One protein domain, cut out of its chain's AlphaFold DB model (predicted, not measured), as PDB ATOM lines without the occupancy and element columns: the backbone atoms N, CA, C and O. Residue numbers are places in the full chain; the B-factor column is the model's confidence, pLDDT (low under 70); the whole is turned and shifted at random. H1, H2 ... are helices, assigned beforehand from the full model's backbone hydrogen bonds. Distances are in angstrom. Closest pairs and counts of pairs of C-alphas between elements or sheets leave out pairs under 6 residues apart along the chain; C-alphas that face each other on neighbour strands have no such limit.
ATOM      1  N   ALA A  12     232.935 280.400 370.732       97.81
ATOM      2  CA  ALA A  12     234.149 281.096 370.305       97.81
ATOM      3  C   ALA A  12     233.852 282.401 369.541       97.81
ATOM      4  O   ALA A  12     234.601 283.365 369.683       97.81
ATOM      5  N   ASP A  13     232.763 282.449 368.766       97.62
ATOM      6  CA  ASP A  13     232.285 283.675 368.113       97.62
ATOM      7  C   ASP A  13     231.872 284.725 369.155       97.62
ATOM      8  O   ASP A  13     232.234 285.896 369.037       97.62
ATOM      9  N   ASP A  14     231.154 284.299 370.199       98.06
ATOM     10  CA  ASP A  14     230.700 285.187 371.270       98.06
ATOM     11  C   ASP A  14     231.873 285.710 372.120       98.06
ATOM     12  O   ASP A  14     231.926 286.909 372.389       98.06
ATOM     13  N   GLU A  15     232.842 284.861 372.501       98.12
ATOM     14  CA  GLU A  15     234.054 285.298 373.225       98.12
ATOM     15  C   GLU A  15     234.834 286.354 372.433       98.12
ATOM     16  O   GLU A  15     235.217 287.387 372.979       98.12
ATOM     17  N   ARG A  16     235.043 286.132 371.130       97.75
ATOM     18  CA  ARG A  16     235.751 287.079 370.253       97.75
ATOM     19  C   ARG A  16     235.018 288.420 370.149       97.75
ATOM     20  O   ARG A  16     235.650 289.473 370.227       97.75
ATOM     21  N   LEU A  17     233.687 288.394 370.046       97.19
ATOM     22  CA  LEU A  17     232.866 289.605 370.054       97.19
ATOM     23  C   LEU A  17     232.942 290.344 371.405       97.19
ATOM     24  O   LEU A  17     233.054 291.569 371.416       97.19
ATOM     25  N   ILE A  18     232.950 289.625 372.534       97.38
ATOM     26  CA  ILE A  18     233.153 290.204 373.876       97.38
ATOM     27  C   ILE A  18     234.518 290.894 373.967       97.38
ATOM     28  O   ILE A  18     234.583 292.042 374.403       97.38
ATOM     29  N   GLN A  19     235.589 290.230 373.520       96.88
ATOM     30  CA  GLN A  19     236.950 290.776 373.511       96.88
ATOM     31  C   GLN A  19     237.034 292.070 372.688       96.88
ATOM     32  O   GLN A  19     237.562 293.074 373.169       96.88
ATOM     33  N   TYR A  20     236.460 292.073 371.480       96.44
ATOM     34  CA  TYR A  20     236.470 293.240 370.597       96.44
ATOM     35  C   TYR A  20     235.714 294.435 371.192       96.44
ATOM     36  O   TYR A  20     236.261 295.539 371.258       96.44
ATOM     37  N   LEU A  21     234.476 294.219 371.658       95.94
ATOM     38  CA  LEU A  21     233.638 295.267 372.257       95.94
ATOM     39  C   LEU A  21     234.224 295.792 373.576       95.94
ATOM     40  O   LEU A  21     234.081 296.972 373.904       95.94
ATOM     41  N   ALA A  22     234.912 294.936 374.332       95.75
ATOM     42  CA  ALA A  22     235.596 295.356 375.541       95.75
ATOM     43  C   ALA A  22     236.806 296.257 375.254       95.75
ATOM     44  O   ALA A  22     237.004 297.206 376.008       95.75
ATOM     45  N   ALA A  23     237.567 295.984 374.186       95.19
ATOM     46  CA  ALA A  23     238.804 296.692 373.848       95.19
ATOM     47  C   ALA A  23     238.599 298.059 373.169       95.19
ATOM     48  O   ALA A  23     239.322 298.999 373.481       95.19
ATOM     49  N   HIS A  24     237.625 298.191 372.261       92.31
ATOM     50  CA  HIS A  24     237.485 299.392 371.413       92.31
ATOM     51  C   HIS A  24     236.614 300.512 372.020       92.31
ATOM     52  O   HIS A  24     236.317 301.495 371.349       92.31
ATOM     53  N   ASP A  25     236.162 300.340 373.265       85.19
ATOM     54  CA  ASP A  25     235.233 301.220 373.998       85.19
ATOM     55  C   ASP A  25     234.043 301.772 373.192       85.19
ATOM     56  O   ASP A  25     233.609 302.914 373.338       85.19
ATOM     57  N   VAL A  26     233.507 300.946 372.289       84.94
ATOM     58  CA  VAL A  26     232.482 301.390 371.342       84.94
ATOM     59  C   VAL A  26     231.103 301.323 371.978       84.94
ATOM     60  O   VAL A  26     230.675 300.261 372.432       84.94
ATOM     61  N   ARG A  27     230.369 302.440 371.923       82.50
ATOM     62  CA  ARG A  27     228.982 302.551 372.392       82.50
ATOM     63  C   ARG A  27     228.117 301.423 371.817       82.50
ATOM     64  O   ARG A  27     227.764 301.413 370.631       82.50
ATOM     65  N   THR A  28     227.778 300.463 372.670       81.94
ATOM     66  CA  THR A  28     227.269 299.160 372.248       81.94
ATOM     67  C   THR A  28     225.901 299.279 371.577       81.94
ATOM     68  O   THR A  28     224.946 299.793 372.158       81.94
ATOM     69  N   GLY A  29     225.792 298.776 370.344       81.31
ATOM     70  CA  GLY A  29     224.561 298.827 369.540       81.31
ATOM     71  C   GLY A  29     224.607 299.762 368.326       81.31
ATOM     72  O   GLY A  29     223.682 299.713 367.510       81.31
ATOM     73  N   SER A  30     225.668 300.561 368.152       93.06
ATOM     74  CA  SER A  30     225.887 301.311 366.905       93.06
ATOM     75  C   SER A  30     226.082 300.356 365.710       93.06
ATOM     76  O   SER A  30     226.579 299.244 365.877       93.06
ATOM     77  N   ALA A  31     225.672 300.756 364.501       94.50
ATOM     78  CA  ALA A  31     225.849 299.916 363.309       94.50
ATOM     79  C   ALA A  31     227.316 299.855 362.849       94.50
ATOM     80  O   ALA A  31     227.774 298.783 362.455       94.50
ATOM     81  N   SER A  32     228.044 300.972 362.949       95.38
ATOM     82  CA  SER A  32     229.446 301.085 362.537       95.38
ATOM     83  C   SER A  32     230.352 300.140 363.323       95.38
ATOM     84  O   SER A  32     231.186 299.484 362.716       95.38
ATOM     85  N   THR A  33     230.109 299.951 364.627       95.69
ATOM     86  CA  THR A  33     230.825 298.962 365.463       95.69
ATOM     87  C   THR A  33     230.818 297.551 364.868       95.69
ATOM     88  O   THR A  33     231.806 296.836 364.951       95.69
ATOM     89  N   TYR A  34     229.698 297.117 364.283       96.81
ATOM     90  CA  TYR A  34     229.608 295.782 363.684       96.81
ATOM     91  C   TYR A  34     230.105 295.760 362.237       96.81
ATOM     92  O   TYR A  34     230.418 294.690 361.723       96.81
ATOM     93  N   GLN A  35     230.168 296.917 361.576       96.88
ATOM     94  CA  GLN A  35     230.762 297.051 360.248       96.88
ATOM     95  C   GLN A  35     232.292 297.008 360.327       96.88
ATOM     96  O   GLN A  35     232.872 296.239 359.569       96.88
ATOM     97  N   SER A  36     232.932 297.688 361.289       96.38
ATOM     98  CA  SER A  36     234.395 297.645 361.470       96.38
ATOM     99  C   SER A  36     234.909 296.226 361.748       96.38
ATOM    100  O   SER A  36     235.887 295.795 361.136       96.38
ATOM    101  N   ILE A  37     234.180 295.451 362.566       96.31
ATOM    102  CA  ILE A  37     234.430 294.017 362.815       96.31
ATOM    103  C   ILE A  37     234.419 293.205 361.510       96.31
ATOM    104  O   ILE A  37     235.291 292.368 361.290       96.31
ATOM    105  N   VAL A  38     233.427 293.423 360.643       97.38
ATOM    106  CA  VAL A  38     233.243 292.649 359.400       97.38
ATOM    107  C   VAL A  38     234.215 293.080 358.306       97.38
ATOM    108  O   VAL A  38     234.736 292.234 357.583       97.38
ATOM    109  N   ASN A  39     234.484 294.380 358.211       97.19
ATOM    110  CA  ASN A  39     235.479 294.959 357.315       97.19
ATOM    111  C   ASN A  39     236.915 294.620 357.753       97.19
ATOM    112  O   ASN A  39     237.836 294.723 356.944       97.19
ATOM    113  N   ASN A  40     237.099 294.207 359.014       95.50
ATOM    114  CA  ASN A  40     238.388 293.988 359.663       95.50
ATOM    115  C   ASN A  40     239.309 295.219 359.544       95.50
ATOM    116  O   ASN A  40     240.482 295.095 359.190       95.50
ATOM    117  N   GLU A  41     238.758 296.407 359.817       92.81
ATOM    118  CA  GLU A  41     239.454 297.702 359.685       92.81
ATOM    119  C   GLU A  41     240.741 297.755 360.523       92.81
ATOM    120  O   GLU A  41     241.768 298.251 360.063       92.81
ATOM    121  N   ASP A  42     240.712 297.138 361.704       90.50
ATOM    122  CA  ASP A  42     241.837 297.066 362.640       90.50
ATOM    123  C   ASP A  42     242.859 295.966 362.276       90.50
ATOM    124  O   ASP A  42     243.889 295.813 362.930       90.50
ATOM    125  N   GLY A  43     242.554 295.110 361.292       94.75
ATOM    126  CA  GLY A  43     243.336 293.924 360.920       94.75
ATOM    127  C   GLY A  43     243.300 292.760 361.931       94.75
ATOM    128  O   GLY A  43     243.611 291.625 361.562       94.75
ATOM    129  N   THR A  44     242.894 293.016 363.178       93.69
ATOM    130  CA  THR A  44     242.911 292.080 364.322       93.69
ATOM    131  C   THR A  44     241.792 291.038 364.326       93.69
ATOM    132  O   THR A  44     241.882 290.038 365.041       93.69
ATOM    133  N   SER A  45     240.731 291.251 363.546       94.06
ATOM    134  CA  SER A  45     239.460 290.525 363.634       94.06
ATOM    135  C   SER A  45     239.043 289.836 362.323       94.06
ATOM    136  O   SER A  45     237.912 290.005 361.870       94.06
ATOM    137  N   PRO A  46     239.893 288.982 361.710       95.88
ATOM    138  CA  PRO A  46     239.551 288.276 360.467       95.88
ATOM    139  C   PRO A  46     238.356 287.317 360.622       95.88
ATOM    140  O   PRO A  46     237.690 286.991 359.643       95.88
ATOM    141  N   TRP A  47     238.056 286.893 361.854       96.44
ATOM    142  CA  TRP A  47     236.870 286.112 362.217       96.44
ATOM    143  C   TRP A  47     235.560 286.911 362.091       96.44
ATOM    144  O   TRP A  47     234.490 286.323 361.947       96.44
ATOM    145  N   GLY A  48     235.621 288.246 362.132       96.19
ATOM    146  CA  GLY A  48     234.448 289.110 362.031       96.19
ATOM    147  C   GLY A  48     233.748 288.979 360.678       96.19
ATOM    148  O   GLY A  48     232.518 288.939 360.624       96.19
ATOM    149  N   ALA A  49     234.526 288.794 359.609       96.38
ATOM    150  CA  ALA A  49     234.051 288.590 358.242       96.38
ATOM    151  C   ALA A  49     233.312 287.251 358.015       96.38
ATOM    152  O   ALA A  49     232.672 287.073 356.978       96.38
ATOM    153  N   GLU A  50     233.346 286.306 358.965       95.38
ATOM    154  CA  GLU A  50     232.611 285.035 358.858       95.38
ATOM    155  C   GLU A  50     231.080 285.209 358.917       95.38
ATOM    156  O   GLU A  50     230.333 284.275 358.609       95.38
ATOM    157  N   ARG A  51     230.594 286.387 359.338       95.31
ATOM    158  CA  ARG A  51     229.169 286.713 359.482       95.31
ATOM    159  C   ARG A  51     228.892 288.133 359.000       95.31
ATOM    160  O   ARG A  51     229.774 288.979 358.954       95.31
ATOM    161  N   THR A  52     227.634 288.422 358.677       96.62
ATOM    162  CA  THR A  52     227.214 289.794 358.365       96.62
ATOM    163  C   THR A  52     227.133 290.638 359.638       96.62
ATOM    164  O   THR A  52     226.804 290.137 360.716       96.62
ATOM    165  N   TRP A  53     227.344 291.952 359.514       96.56
ATOM    166  CA  TRP A  53     227.266 292.888 360.646       96.56
ATOM    167  C   TRP A  53     225.882 292.849 361.323       96.56
ATOM    168  O   TRP A  53     225.765 292.977 362.541       96.56
ATOM    169  N   ALA A  54     224.829 292.596 360.538       96.50
ATOM    170  CA  ALA A  54     223.465 292.428 361.023       96.50
ATOM    171  C   ALA A  54     223.293 291.156 361.876       96.50
ATOM    172  O   ALA A  54     222.570 291.190 362.872       96.50
ATOM    173  N   ALA A  55     223.978 290.056 361.535       96.75
ATOM    174  CA  ALA A  55     223.967 288.833 362.336       96.75
ATOM    175  C   ALA A  55     224.671 289.043 363.685       96.75
ATOM    176  O   ALA A  55     224.100 288.687 364.714       96.75
ATOM    177  N   TRP A  56     225.838 289.701 363.701       97.38
ATOM    178  CA  TRP A  56     226.528 290.073 364.945       97.38
ATOM    179  C   TRP A  56     225.678 290.992 365.830       97.38
ATOM    180  O   TRP A  56     225.496 290.722 367.018       97.38
ATOM    181  N   ARG A  57     225.083 292.038 365.242       97.06
ATOM    182  CA  ARG A  57     224.192 292.964 365.952       97.06
ATOM    183  C   ARG A  57     222.966 292.257 366.535       97.06
ATOM    184  O   ARG A  57     222.597 292.536 367.671       97.06
ATOM    185  N   SER A  58     222.346 291.348 365.779       96.38
ATOM    186  CA  SER A  58     221.221 290.529 366.248       96.38
ATOM    187  C   SER A  58     221.647 289.586 367.380       96.38
ATOM    188  O   SER A  58     220.982 289.551 368.416       96.38
ATOM    189  N   ARG A  59     222.789 288.891 367.244       97.31
ATOM    190  CA  ARG A  59     223.345 288.004 368.280       97.31
ATOM    191  C   ARG A  59     223.535 288.744 369.601       97.31
ATOM    192  O   ARG A  59     223.023 288.276 370.617       97.31
ATOM    193  N   TYR A  60     224.184 289.908 369.564       97.25
ATOM    194  CA  TYR A  60     224.347 290.771 370.733       97.25
ATOM    195  C   TYR A  60     222.995 291.253 371.283       97.25
ATOM    196  O   TYR A  60     222.756 291.132 372.478       97.25
ATOM    197  N   ALA A  61     222.081 291.743 370.437       96.50
ATOM    198  CA  ALA A  61     220.789 292.268 370.888       96.50
ATOM    199  C   ALA A  61     219.942 291.223 371.637       96.50
ATOM    200  O   ALA A  61     219.367 291.542 372.676       96.50
ATOM    201  N   HIS A  62     219.910 289.972 371.163       97.38
ATOM    202  CA  HIS A  62     219.179 288.884 371.826       97.38
ATOM    203  C   HIS A  62     219.803 288.428 373.154       97.38
ATOM    204  O   HIS A  62     219.089 287.912 374.004       97.38
ATOM    205  N   HIS A  63     221.110 288.632 373.352       97.31
ATOM    206  CA  HIS A  63     221.849 288.166 374.534       97.31
ATOM    207  C   HIS A  63     222.467 289.343 375.311       97.31
ATOM    208  O   HIS A  63     223.465 289.179 376.015       97.31
ATOM    209  N   LYS A  64     221.889 290.547 375.171       96.31
ATOM    210  CA  LYS A  64     222.499 291.819 375.591       96.31
ATOM    211  C   LYS A  64     223.000 291.781 377.034       96.31
ATOM    212  O   LYS A  64     224.127 292.178 377.300       96.31
ATOM    213  N   HIS A  65     222.184 291.266 377.951       96.69
ATOM    214  CA  HIS A  65     222.524 291.201 379.372       96.69
ATOM    215  C   HIS A  65     223.745 290.304 379.658       96.69
ATOM    216  O   HIS A  65     224.597 290.666 380.471       96.69
ATOM    217  N   ASP A  66     223.867 289.165 378.969       97.62
ATOM    218  CA  ASP A  66     225.010 288.258 379.116       97.62
ATOM    219  C   ASP A  66     226.282 288.841 378.499       97.62
ATOM    220  O   ASP A  66     227.346 288.772 379.121       97.62
ATOM    221  N   PHE A  67     226.177 289.467 377.321       97.56
ATOM    222  CA  PHE A  67     227.295 290.190 376.712       97.56
ATOM    223  C   PHE A  67     227.761 291.343 377.602       97.56
ATOM    224  O   PHE A  67     228.942 291.395 377.925       97.56
ATOM    225  N   ASP A  68     226.864 292.211 378.079       95.94
ATOM    226  CA  ASP A  68     227.208 293.327 378.973       95.94
ATOM    227  C   ASP A  68     227.909 292.840 380.251       95.94
ATOM    228  O   ASP A  68     228.918 293.409 380.677       95.94
ATOM    229  N   ARG A  69     227.403 291.758 380.865       97.12
ATOM    230  CA  ARG A  69     228.015 291.147 382.053       97.12
ATOM    231  C   ARG A  69     229.430 290.646 381.755       97.12
ATOM    232  O   ARG A  69     230.340 290.906 382.541       97.12
ATOM    233  N   ARG A  70     229.627 289.959 380.626       97.56
ATOM    234  CA  ARG A  70     230.923 289.381 380.230       97.56
ATOM    235  C   ARG A  70     231.921 290.443 379.757       97.56
ATOM    236  O   ARG A  70     233.088 290.354 380.121       97.56
ATOM    237  N   ILE A  71     231.470 291.492 379.066       96.44
ATOM    238  CA  ILE A  71     232.274 292.668 378.692       96.44
ATOM    239  C   ILE A  71     232.787 293.381 379.951       96.44
ATOM    240  O   ILE A  71     233.988 293.626 380.054       96.44
ATOM    241  N   ARG A  72     231.927 293.640 380.951       95.44
ATOM    242  CA  ARG A  72     232.362 294.215 382.241       95.44
ATOM    243  C   ARG A  72     233.390 293.331 382.953       95.44
ATOM    244  O   ARG A  72     234.417 293.834 383.400       95.44
ATOM    245  N   GLN A  73     233.152 292.018 383.021       96.75
ATOM    246  CA  GLN A  73     234.105 291.070 383.613       96.75
ATOM    247  C   GLN A  73     235.447 291.040 382.867       96.75
ATOM    248  O   GLN A  73     236.490 290.958 383.509       96.75
ATOM    249  N   TYR A  74     235.435 291.115 381.536       97.06
ATOM    250  CA  TYR A  74     236.647 291.142 380.718       97.06
ATOM    251  C   TYR A  74     237.448 292.433 380.932       97.06
ATOM    252  O   TYR A  74     238.644 292.364 381.207       97.06
ATOM    253  N   ARG A  75     236.781 293.598 380.905       95.81
ATOM    254  CA  ARG A  75     237.403 294.901 381.204       95.81
ATOM    255  C   ARG A  75     238.065 294.903 382.583       95.81
ATOM    256  O   ARG A  75     239.244 295.238 382.685       95.81
ATOM    257  N   LEU A  76     237.352 294.431 383.612       95.75
ATOM    258  CA  LEU A  76     237.870 294.309 384.979       95.75
ATOM    259  C   LEU A  76     239.094 293.379 385.062       95.75
ATOM    260  O   LEU A  76     240.100 293.743 385.664       95.75
ATOM    261  N   LYS A  77     239.041 292.202 384.422       97.25
ATOM    262  CA  LYS A  77     240.143 291.220 384.408       97.25
ATOM    263  C   LYS A  77     241.400 291.687 383.670       97.25
ATOM    264  O   LYS A  77     242.449 291.068 383.835       97.25
ATOM    265  N   HIS A  78     241.307 292.711 382.827       97.06
ATOM    266  CA  HIS A  78     242.427 293.211 382.023       97.06
ATOM    267  C   HIS A  78     242.798 294.666 382.336       97.06
ATOM    268  O   HIS A  78     243.606 295.251 381.621       97.06
ATOM    269  N   GLY A  79     242.231 295.255 383.396       95.56
ATOM    270  CA  GLY A  79     242.528 296.635 383.793       95.56
ATOM    271  C   GLY A  79     242.120 297.684 382.751       95.56
ATOM    272  O   GLY A  79     242.646 298.795 382.767       95.56
TER     273      GLY A  79
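Overview. This is residues 12 to 79 of the 499 residues of an uncharacterized protein of Dendrothele bispora (strain CBS 962.96) (UniProt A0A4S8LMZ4). H3 and H4 meet at a corner and make an L, with H1 set in the opening between its two arms and H2 beside the start of H3, on the arm away from the corner. A long loop, residues 40 to 52, leads from H2 back to H3. The printed part has 68 residues, with four named helices in the order H1, H2, H3, H4 and no named strand; its class is all helix. It is compact, with a radius of gyration of the C-alphas of 11.0 A, and rounded, spanning 28 by 25 by 22 A.

Arrangement. Start with H1, residues 12 to 23, and look across to H4, residues 64 to 77. They touch through residues 18 to 23 of H1 alone, closest at the C-alphas of Ala 22 and Ile 71, 5.3 A apart. Their tilt is steep, 62 degrees, and they run the same way. Next find H2, residues 31 to 39, near H1 with 7 pairs of C-alphas within 10 A. H2 touches H3, residues 53 to 62, closest at the C-alphas of Tyr 34 and Trp 53, 4.8 A apart; the tilt is steep, 53 degrees, opposite ways. H1 and H3 are near each other, with 9 such pairs. H3 and H4 are close but not clearly touching, about perpendicular at 85 degrees; their closest C-alphas, of Tyr 60 and Phe 67, are 6.7 A apart. H2 and H4 are apart. In H1, H3 and H4 every O i to N i+4 pair is within hydrogen-bond range; in H2, 4 of 5 are.

Along the chain. Find C-alpha 12 at (234.149, 281.096, 370.305), where H1 begins its 16.7 A. H2 covers 12.4 A. H3 begins at C-alpha 53, (227.266, 292.888, 360.646), and covers 14.4 A. H4, the longest, runs 19.7 A to C-alpha 77 at (240.143, 291.220, 384.408).

Size, cuts and confidence. The two C-alphas farthest apart, of Thr 52 and Gly 79, are 30.5 A apart. The printed part has no cut. The link from H1 to H2 is short, from H2 to H3 long, from H3 to H4 tight. Mean pLDDT of the printed part is 95.3, and no printed residue is under 70.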